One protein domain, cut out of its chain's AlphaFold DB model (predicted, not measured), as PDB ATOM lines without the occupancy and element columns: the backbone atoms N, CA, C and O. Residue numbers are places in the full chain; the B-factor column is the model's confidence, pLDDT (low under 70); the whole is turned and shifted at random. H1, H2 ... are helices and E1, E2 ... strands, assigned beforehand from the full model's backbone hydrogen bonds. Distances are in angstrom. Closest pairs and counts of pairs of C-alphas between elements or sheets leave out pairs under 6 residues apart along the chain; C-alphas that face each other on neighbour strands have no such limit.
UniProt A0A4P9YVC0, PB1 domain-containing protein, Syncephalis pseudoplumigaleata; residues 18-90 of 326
ATOM      1  N   HIS A  18      40.321 -26.359  35.622       71.38
ATOM      2  CA  HIS A  18      39.807 -26.400  34.254       71.38
ATOM      3  C   HIS A  18      38.300 -26.669  34.245       71.38
ATOM      4  O   HIS A  18      37.838 -27.712  34.697       71.38
ATOM      5  N   ILE A  19      37.524 -25.739  33.686       76.31
ATOM      6  CA  ILE A  19      36.078 -25.900  33.503       76.31
ATOM      7  C   ILE A  19      35.805 -26.247  32.040       76.31
ATOM      8  O   ILE A  19      36.032 -25.433  31.142       76.31
ATOM      9  N   LEU A  20      35.282 -27.450  31.808       81.12
ATOM     10  CA  LEU A  20      34.757 -27.872  30.514       81.12
ATOM     11  C   LEU A  20      33.389 -27.224  30.277       81.12
ATOM     12  O   LEU A  20      32.486 -27.315  31.108       81.12
ATOM     13  N   LYS A  21      33.217 -26.579  29.125       82.06
ATOM     14  CA  LYS A  21      31.916 -26.097  28.648       82.06
ATOM     15  C   LYS A  21      31.696 -26.531  27.211       82.06
ATOM     16  O   LYS A  21      32.662 -26.639  26.459       82.06
ATOM     17  N   TYR A  22      30.448 -26.725  26.813       84.12
ATOM     18  CA  TYR A  22      30.082 -26.842  25.405       84.12
ATOM     19  C   TYR A  22      29.174 -25.684  24.998       84.12
ATOM     20  O   TYR A  22      28.559 -25.041  25.849       84.12
ATOM     21  N   LEU A  23      29.148 -25.402  23.698       80.81
ATOM     22  CA  LEU A  23      28.099 -24.602  23.078       80.81
ATOM     23  C   LEU A  23      27.037 -25.562  22.529       80.81
ATOM     24  O   LEU A  23      27.406 -26.508  21.824       80.81
ATOM     25  N   ASP A  24      25.765 -25.351  22.856       81.62
ATOM     26  CA  ASP A  24      24.652 -26.127  22.293       81.62
ATOM     27  C   ASP A  24      24.191 -25.599  20.914       81.62
ATOM     28  O   ASP A  24      24.856 -24.758  20.300       81.62
ATOM     29  N   GLU A  25      23.099 -26.159  20.376       76.50
ATOM     30  CA  GLU A  25      22.563 -25.774  19.059       76.50
ATOM     31  C   GLU A  25      21.810 -24.423  19.089       76.50
ATOM     32  O   GLU A  25      21.690 -23.784  18.042       76.50
ATOM     33  N   ASP A  26      21.381 -23.951  20.268       77.56
ATOM     34  CA  ASP A  26      20.754 -22.635  20.483       77.56
ATOM     35  C   ASP A  26      21.799 -21.520  20.728       77.56
ATOM     36  O   ASP A  26      21.535 -20.338  20.489       77.56
ATOM     37  N   GLY A  27      23.018 -21.895  21.128       79.56
ATOM     38  CA  GLY A  27      24.170 -21.012  21.319       79.56
ATOM     39  C   GLY A  27      24.527 -20.730  22.781       79.56
ATOM     40  O   GLY A  27      25.378 -19.871  23.035       79.56
ATOM     41  N   ASP A  28      23.916 -21.430  23.736       78.38
ATOM     42  CA  ASP A  28      24.164 -21.263  25.167       78.38
ATOM     43  C   ASP A  28      25.410 -22.041  25.636       78.38
ATOM     44  O   ASP A  28      25.803 -23.067  25.076       78.38
ATOM     45  N   LEU A  29      26.075 -21.524  26.681       80.38
ATOM     46  CA  LEU A  29      27.268 -22.142  27.282       80.38
ATOM     47  C   LEU A  29      26.921 -22.991  28.510       80.38
ATOM     48  O   LEU A  29      27.011 -22.539  29.661       80.38
ATOM     49  N   VAL A  30      26.615 -24.258  28.266       80.38
ATOM     50  CA  VAL A  30      26.387 -25.255  29.313       80.38
ATOM     51  C   VAL A  30      27.730 -25.804  29.823       80.38
ATOM     52  O   VAL A  30      28.724 -25.886  29.099       80.38
ATOM     53  N   THR A  31      27.798 -26.109  31.120       85.81
ATOM     54  CA  THR A  31      29.021 -26.583  31.795       85.81
ATOM     55  C   THR A  31      28.961 -28.093  31.969       85.81
ATOM     56  O   THR A  31      27.942 -28.593  32.426       85.81
ATOM     57  N   LEU A  32      30.042 -28.789  31.620       85.25
ATOM     58  CA  LEU A  32      30.194 -30.230  31.811       85.25
ATOM     59  C   LEU A  32      30.884 -30.462  33.157       85.25
ATOM     60  O   LEU A  32      31.949 -29.891  33.406       85.25
ATOM     61  N   THR A  33      30.271 -31.265  34.019       83.94
ATOM     62  CA  THR A  33      30.743 -31.544  35.381       83.94
ATOM     63  C   THR A  33      31.071 -33.013  35.621       83.94
ATOM     64  O   THR A  33      31.974 -33.287  36.412       83.94
ATOM     65  N   ASP A  34      30.426 -33.942  34.910       82.00
ATOM     66  CA  ASP A  34      30.723 -35.377  34.976       82.00
ATOM     67  C   ASP A  34      30.637 -36.099  33.607       82.00
ATOM     68  O   ASP A  34      30.413 -35.496  32.554       82.00
ATOM     69  N   ASP A  35      30.849 -37.419  33.619       80.31
ATOM     70  CA  ASP A  35      30.750 -38.268  32.424       80.31
ATOM     71  C   ASP A  35      29.309 -38.406  31.895       80.31
ATOM     72  O   ASP A  35      29.118 -38.683  30.708       80.31
ATOM     73  N   ALA A  36      28.285 -38.221  32.734       80.88
ATOM     74  CA  ALA A  36      26.885 -38.290  32.320       80.88
ATOM     75  C   ALA A  36      26.485 -37.036  31.528       80.88
ATOM     76  O   ALA A  36      25.834 -37.168  30.486       80.88
ATOM     77  N   ASP A  37      26.957 -35.854  31.939       81.44
ATOM     78  CA  ASP A  37      26.886 -34.628  31.142       81.44
ATOM     79  C   ASP A  37      27.502 -34.877  29.756       81.44
ATOM     80  O   ASP A  37      26.825 -34.716  28.740       81.44
ATOM     81  N   ILE A  38      28.749 -35.364  29.693       83.75
ATOM     82  CA  ILE A  38      29.468 -35.638  28.433       83.75
ATOM     83  C   ILE A  38      28.683 -36.606  27.529       83.75
ATOM     84  O   ILE A  38      28.532 -36.350  26.330       83.75
ATOM     85  N   GLN A  39      28.145 -37.696  28.087       83.44
ATOM     86  CA  GLN A  39      27.329 -38.664  27.344       83.44
ATOM     87  C   GLN A  39      26.003 -38.070  26.851       83.44
ATOM     88  O   GLN A  39      25.564 -38.406  25.749       83.44
ATOM     89  N   SER A  40      25.367 -37.186  27.626       82.00
ATOM     90  CA  SER A  40      24.114 -36.533  27.228       82.00
ATOM     91  C   SER A  40      24.307 -35.625  26.009       82.00
ATOM     92  O   SER A  40      23.504 -35.655  25.072       82.00
ATOM     93  N   VAL A  41      25.420 -34.887  25.953       83.31
ATOM     94  CA  VAL A  41      25.734 -34.000  24.824       83.31
ATOM     95  C   VAL A  41      26.128 -34.799  23.587       83.31
ATOM     96  O   VAL A  41      25.705 -34.453  22.489       83.31
ATOM     97  N   TYR A  42      26.855 -35.909  23.745       82.56
ATOM     98  CA  TYR A  42      27.194 -36.801  22.628       82.56
ATOM     99  C   TYR A  42      25.962 -37.457  21.971       82.56
ATOM    100  O   TYR A  42      26.020 -37.869  20.815       82.56
ATOM    101  N   GLN A  43      24.838 -37.543  22.690       82.81
ATOM    102  CA  GLN A  43      23.564 -38.050  22.165       82.81
ATOM    103  C   GLN A  43      22.666 -36.953  21.570       82.81
ATOM    104  O   GLN A  43      21.858 -37.248  20.690       82.81
ATOM    105  N   THR A  44      22.782 -35.708  22.043       75.81
ATOM    106  CA  THR A  44      21.899 -34.595  21.647       75.81
ATOM    107  C   THR A  44      22.494 -33.689  20.572       75.81
ATOM    108  O   THR A  44      21.773 -33.295  19.660       75.81
ATOM    109  N   SER A  45      23.792 -33.379  20.637       72.31
ATOM    110  CA  SER A  45      24.458 -32.459  19.711       72.31
ATOM    111  C   SER A  45      25.118 -33.192  18.547       72.31
ATOM    112  O   SER A  45      25.918 -34.110  18.737       72.31
ATOM    113  N   LYS A  46      24.869 -32.727  17.319       71.75
ATOM    114  CA  LYS A  46      25.576 -33.230  16.125       71.75
ATOM    115  C   LYS A  46      26.994 -32.675  15.979       71.75
ATOM    116  O   LYS A  46      27.773 -33.218  15.198       71.75
ATOM    117  N   VAL A  47      27.322 -31.580  16.672       70.75
ATOM    118  CA  VAL A  47      28.603 -30.866  16.553       70.75
ATOM    119  C   VAL A  47      29.022 -30.324  17.925       70.75
ATOM    120  O   VAL A  47      28.800 -29.156  18.240       70.75
ATOM    121  N   LEU A  48      29.673 -31.158  18.741       69.88
ATOM    122  CA  LEU A  48      30.219 -30.709  20.024       69.88
ATOM    123  C   LEU A  48      31.344 -29.685  19.831       69.88
ATOM    124  O   LEU A  48      32.481 -30.040  19.509       69.88
ATOM    125  N   LYS A  49      31.058 -28.418  20.133       75.44
ATOM    126  CA  LYS A  49      32.078 -27.382  20.313       75.44
ATOM    127  C   LYS A  49      32.416 -27.229  21.796       75.44
ATOM    128  O   LYS A  49      31.861 -26.377  22.487       75.44
ATOM    129  N   VAL A  50      33.339 -28.060  22.276       76.50
ATOM    130  CA  VAL A  50      33.876 -27.968  23.643       76.50
ATOM    131  C   VAL A  50      34.901 -26.832  23.734       76.50
ATOM    132  O   VAL A  50      35.757 -26.676  22.863       76.50
ATOM    133  N   MET A  51      34.826 -26.043  24.802       76.50
ATOM    134  CA  MET A  51      35.774 -24.991  25.162       76.50
ATOM    135  C   MET A  51      36.230 -25.203  26.608       76.50
ATOM    136  O   MET A  51      35.411 -25.371  27.512       76.50
ATOM    137  N   VAL A  52      37.547 -25.202  26.821       76.75
ATOM    138  CA  VAL A  52      38.162 -25.354  28.145       76.75
ATOM    139  C   VAL A  52      38.483 -23.970  28.700       76.75
ATOM    140  O   VAL A  52      39.212 -23.207  28.068       76.75
ATOM    141  N   TYR A  53      37.958 -23.656  29.880       73.00
ATOM    142  CA  TYR A  53      38.231 -22.408  30.590       73.00
ATOM    143  C   TYR A  53      39.189 -22.655  31.757       73.00
ATOM    144  O   TYR A  53      38.842 -23.361  32.703       73.00
ATOM    145  N   ASP A  54      40.370 -22.038  31.704       73.44
ATOM    146  CA  ASP A  54      41.242 -21.854  32.868       73.44
ATOM    147  C   ASP A  54      40.601 -20.802  33.785       73.44
ATOM    148  O   ASP A  54      40.468 -19.629  33.418       73.44
ATOM    149  N   ARG A  55      40.174 -21.243  34.970       64.31
ATOM    150  CA  ARG A  55      39.412 -20.445  35.936       64.31
ATOM    151  C   ARG A  55      40.202 -19.277  36.536       64.31
ATOM    152  O   ARG A  55      39.579 -18.321  36.993       64.31
ATOM    153  N   GLU A  56      41.532 -19.343  36.535       67.44
ATOM    154  CA  GLU A  56      42.411 -18.297  37.072       67.44
ATOM    155  C   GLU A  56      42.835 -17.297  35.993       67.44
ATOM    156  O   GLU A  56      42.907 -16.096  36.257       67.44
ATOM    157  N   ARG A  57      43.097 -17.764  34.764       63.97
ATOM    158  CA  ARG A  57      43.589 -16.909  33.667       63.97
ATOM    159  C   ARG A  57      42.488 -16.234  32.861       63.97
ATOM    160  O   ARG A  57      42.715 -15.142  32.344       63.97
ATOM    161  N   LEU A  58      41.331 -16.877  32.709       64.81
ATOM    162  CA  LEU A  58      40.220 -16.397  31.882       64.81
ATOM    163  C   LEU A  58      38.877 -16.635  32.596       64.81
ATOM    164  O   LEU A  58      38.133 -17.549  32.223       64.81
ATOM    165  N   PRO A  59      38.524 -15.809  33.604       57.72
ATOM    166  CA  PRO A  59      37.193 -15.858  34.196       57.72
ATOM    167  C   PRO A  59      36.130 -15.667  33.097       57.72
ATOM    168  O   PRO A  59      36.243 -14.735  32.295       57.72
ATOM    169  N   PRO A  60      35.102 -16.536  33.018       57.88
ATOM    170  CA  PRO A  60      34.097 -16.451  31.966       57.88
ATOM    171  C   PRO A  60      33.328 -15.119  32.058       57.88
ATOM    172  O   PRO A  60      33.086 -14.637  33.169       57.88
ATOM    173  N   PRO A  61      32.925 -14.519  30.920       59.94
ATOM    174  CA  PRO A  61      32.324 -13.189  30.900       59.94
ATOM    175  C   PRO A  61      31.072 -13.116  31.783       59.94
ATOM    176  O   PRO A  61      30.111 -13.861  31.593       59.94
ATOM    177  N   ALA A  62      31.087 -12.186  32.741       58.28
ATOM    178  CA  ALA A  62      30.101 -12.084  33.822       58.28
ATOM    179  C   ALA A  62      28.668 -11.722  33.371       58.28
ATOM    180  O   ALA A  62      27.756 -11.692  34.192       58.28
ATOM    181  N   SER A  63      28.466 -11.444  32.081       49.66
ATOM    182  CA  SER A  63      27.167 -11.169  31.460       49.66
ATOM    183  C   SER A  63      26.423 -12.419  30.972       49.66
ATOM    184  O   SER A  63      25.283 -12.294  30.534       49.66
ATOM    185  N   MET A  64      27.042 -13.606  31.007       53.72
ATOM    186  CA  MET A  64      26.391 -14.848  30.568       53.72
ATOM    187  C   MET A  64      25.467 -15.397  31.671       53.72
ATOM    188  O   MET A  64      25.909 -15.504  32.820       53.72
ATOM    189  N   PRO A  65      24.210 -15.776  31.369       47.91
ATOM    190  CA  PRO A  65      23.286 -16.299  32.372       47.91
ATOM    191  C   PRO A  65      23.801 -17.623  32.955       47.91
ATOM    192  O   PRO A  65      23.978 -18.616  32.254       47.91
ATOM    193  N   PHE A  66      24.039 -17.657  34.270       46.84
ATOM    194  CA  PHE A  66      24.568 -18.832  34.980       46.84
ATOM    195  C   PHE A  66      23.480 -19.904  35.223       46.84
ATOM    196  O   PHE A  66      23.132 -20.235  36.360       46.84
ATOM    197  N   GLN A  67      22.944 -20.472  34.139       54.38
ATOM    198  CA  GLN A  67      21.828 -21.428  34.160       54.38
ATOM    199  C   GLN A  67      22.137 -22.719  34.944       54.38
ATOM    200  O   GLN A  67      21.226 -23.332  35.494       54.38
ATOM    201  N   GLY A  68      23.411 -23.090  35.125       52.97
ATOM    202  CA  GLY A  68      23.807 -24.228  35.974       52.97
ATOM    203  C   GLY A  68      23.314 -24.144  37.431       52.97
ATOM    204  O   GLY A  68      23.039 -25.172  38.047       52.97
ATOM    205  N   GLN A  69      23.098 -22.938  37.980       52.59
ATOM    206  CA  GLN A  69      22.466 -22.781  39.300       52.59
ATOM    207  C   GLN A  69      20.961 -23.106  39.312       52.59
ATOM    208  O   GLN A  69      20.425 -23.361  40.389       52.59
ATOM    209  N   GLN A  70      20.275 -23.091  38.164       56.28
ATOM    210  CA  GLN A  70      18.877 -23.528  38.054       56.28
ATOM    211  C   GLN A  70      18.803 -25.054  38.166       56.28
ATOM    212  O   GLN A  70      18.075 -25.562  39.011       56.28
ATOM    213  N   HIS A  71      19.608 -25.786  37.387       54.56
ATOM    214  CA  HIS A  71      19.584 -27.254  37.364       54.56
ATOM    215  C   HIS A  71      19.966 -27.879  38.713       54.56
ATOM    216  O   HIS A  71      19.264 -28.770  39.184       54.56
ATOM    217  N   ALA A  72      20.985 -27.348  39.401       56.06
ATOM    218  CA  ALA A  72      21.330 -27.794  40.754       56.06
ATOM    219  C   ALA A  72      20.157 -27.638  41.747       56.06
ATOM    220  O   ALA A  72      19.865 -28.551  42.516       56.06
ATOM    221  N   LYS A  73      19.426 -26.514  41.684       59.69
ATOM    222  CA  LYS A  73      18.256 -26.249  42.543       59.69
ATOM    223  C   LYS A  73      17.021 -27.048  42.129       59.69
ATOM    224  O   LYS A  73      16.214 -27.396  42.982       59.69
ATOM    225  N   GLN A  74      16.868 -27.370  40.845       66.50
ATOM    226  CA  GLN A  74      15.827 -28.282  40.362       66.50
ATOM    227  C   GLN A  74      16.077 -29.716  40.848       66.50
ATOM    228  O   GLN A  74      15.127 -30.379  41.259       66.50
ATOM    229  N   HIS A  75      17.334 -30.171  40.875       68.75
ATOM    230  CA  HIS A  75      17.705 -31.464  41.458       68.75
ATOM    231  C   HIS A  75      17.451 -31.496  42.974       68.75
ATOM    232  O   HIS A  75      16.806 -32.417  43.468       68.75
ATOM    233  N   GLU A  76      17.883 -30.464  43.709       70.81
ATOM    234  CA  GLU A  76      17.611 -30.318  45.148       70.81
ATOM    235  C   GLU A  76      16.099 -30.315  45.448       70.81
ATOM    236  O   GLU A  76      15.641 -31.016  46.351       70.81
ATOM    237  N   LEU A  77      15.299 -29.602  44.645       78.06
ATOM    238  CA  LEU A  77      13.838 -29.590  44.757       78.06
ATOM    239  C   LEU A  77      13.219 -30.968  44.466       78.06
ATOM    240  O   LEU A  77      12.320 -31.394  45.188       78.06
ATOM    241  N   ALA A  78      13.696 -31.676  43.437       78.69
ATOM    242  CA  ALA A  78      13.217 -33.013  43.090       78.69
ATOM    243  C   ALA A  78      13.521 -34.035  44.199       78.69
ATOM    244  O   ALA A  78      12.646 -34.822  44.567       78.69
ATOM    245  N   GLU A  79      14.720 -33.984  44.786       83.62
ATOM    246  CA  GLU A  79      15.089 -34.828  45.923       83.62
ATOM    247  C   GLU A  79      14.252 -34.494  47.169       83.62
ATOM    248  O   GLU A  79      13.776 -35.393  47.864       83.62
ATOM    249  N   LEU A  80      14.001 -33.208  47.436       85.69
ATOM    250  CA  LEU A  80      13.177 -32.765  48.562       85.69
ATOM    251  C   LEU A  80      11.714 -33.212  48.400       85.69
ATOM    252  O   LEU A  80      11.124 -33.718  49.357       85.69
ATOM    253  N   CYS A  81      11.154 -33.140  47.189       82.56
ATOM    254  CA  CYS A  81       9.852 -33.728  46.861       82.56
ATOM    255  C   CYS A  81       9.836 -35.250  47.067       82.56
ATOM    256  O   CYS A  81       8.920 -35.765  47.705       82.56
ATOM    257  N   GLN A  82      10.863 -35.977  46.609       83.88
ATOM    258  CA  GLN A  82      10.951 -37.429  46.799       83.88
ATOM    259  C   GLN A  82      11.047 -37.814  48.287       83.88
ATOM    260  O   GLN A  82      10.408 -38.774  48.721       83.88
ATOM    261  N   ARG A  83      11.791 -37.045  49.093       82.31
ATOM    262  CA  ARG A  83      11.866 -37.199  50.557       82.31
ATOM    263  C   ARG A  83      10.517 -36.919  51.232       82.31
ATOM    264  O   ARG A  83      10.156 -37.647  52.155       82.31
ATOM    265  N   LEU A  84       9.764 -35.913  50.775       84.62
ATOM    266  CA  LEU A  84       8.413 -35.614  51.271       84.62
ATOM    267  C   LEU A  84       7.415 -36.731  50.943       84.62
ATOM    268  O   LEU A  84       6.691 -37.155  51.839       84.62
ATOM    269  N   ASP A  85       7.420 -37.262  49.719       83.50
ATOM    270  CA  ASP A  85       6.596 -38.416  49.333       83.50
ATOM    271  C   ASP A  85       6.947 -39.663  50.159       83.50
ATOM    272  O   ASP A  85       6.058 -40.396  50.603       83.50
ATOM    273  N   LEU A  86       8.238 -39.895  50.432       82.12
ATOM    274  CA  LEU A  86       8.674 -40.990  51.300       82.12
ATOM    275  C   LEU A  86       8.184 -40.801  52.746       82.12
ATOM    276  O   LEU A  86       7.735 -41.760  53.372       82.12
ATOM    277  N   LEU A  87       8.225 -39.575  53.274       78.81
ATOM    278  CA  LEU A  87       7.666 -39.221  54.584       78.81
ATOM    279  C   LEU A  87       6.149 -39.435  54.628       78.81
ATOM    280  O   LEU A  87       5.656 -40.106  55.532       78.81
ATOM    281  N   LEU A  88       5.411 -38.959  53.623       79.12
ATOM    282  CA  LEU A  88       3.960 -39.151  53.518       79.12
ATOM    283  C   LEU A  88       3.576 -40.636  53.461       79.12
ATOM    284  O   LEU A  88       2.576 -41.044  54.044       79.12
ATOM    285  N   LYS A  89       4.403 -41.451  52.800       72.31
ATOM    286  CA  LYS A  89       4.230 -42.902  52.663       72.31
ATOM    287  C   LYS A  89       4.701 -43.703  53.884       72.31
ATOM    288  O   LYS A  89       4.273 -44.843  54.049       72.31
ATOM    289  N   THR A  90       5.569 -43.136  54.725       67.12
ATOM    290  CA  THR A  90       6.026 -43.747  55.989       67.12
ATOM    291  C   THR A  90       5.262 -43.260  57.221       67.12
ATOM    292  O   THR A  90       5.448 -43.837  58.289       67.12
TER     293      THR A  90
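Overview. This is residues 18 to 90 of the 326 residues of the protein "PB1 domain-containing protein" of Syncephalis pseudoplumigaleata (UniProt A0A4P9YVC0). A small body, made of a twisted three-stranded sheet with the short helix H1 over one of its faces, has one long straight arm, residues 69 to 90 of H2, which sticks out free from it. This arm makes the length of the whole, and a long link with no named element, residues 55 to 67, leads from the edge strand E3 to H2. The printed part has 73 residues with three named strands and two named helices, in the order E1, E2, H1, E3, H2. The sheet runs E2, E1, E3, all antiparallel, and the class is mixed, helices and strands. The whole is loose, with a radius of gyration of the C-alphas of 16.0 A, and elongated, spanning 50 by 28 by 21 A.

Along the chain. E1 is residues 18 to 23, 16.3 A from first to last C-alpha, and begins with C-alpha 18 at (39.807, -26.400, 34.254). E2 is residues 29 to 32, 9.7 A long. H1 is residues 35 to 44, 14.4 A long. E3 is residues 49 to 54, 16.5 A long, and ends with C-alpha 54 at (41.242, -21.854, 32.868). H2 is residues 68 to 90, 33.1 A long, and ends with C-alpha 90 at (6.026, -43.747, 55.989).

Arrangement. E1 is the inner strand of the sheet. E1 and E2 form a hairpin at 131 degrees between their directions, with N 32 and O 20 within hydrogen-bond range at 2.9 A. E1 and E3 are antiparallel at 152 degrees, with N 51 and O 21 within hydrogen-bond range at 2.8 A and N 19 and O 53 at 2.9 A. The sheet is only just strongly twisted, its C-alphas lying up to 4.4 A off the best plane. H1 is on the sheet at a height over the sheet of 10.4 A. It lies over E2 and runs along the strands, at 8 degrees to E2 on the local plane; their closest C-alphas, those of Leu 32 and Ile 38, are 6.4 A apart. E2, H1 and E3 form a split strand-helix-strand unit, two strands of one sheet that are not neighbours, with a helix between them along the chain and E1 between them in the sheet; its crossover is right-handed. H2 is not on the sheet, but only just, with 4 pairs of C-alphas within 10 A. The closest C-alphas of E2 and H2, those of Thr 31 and Gly 68, are 7.1 A apart. H2 is apart from H1 and from E1. In H1 every O i to N i+4 pair is within hydrogen-bond range; in H2 18 of 19 are.

Size, cuts and confidence. The C-alphas farthest apart, those of Arg 57 and Thr 90, are 51.3 A apart. Without residues 69 to 90 the body spans 30 by 21 by 17 A. The printed part has no cut. The link from E3 to H2 is long, and the other links are tight. The mean pLDDT of the printed part is 73.0; it is under 70 at residue 48, residues 55 to 75 and residue 90.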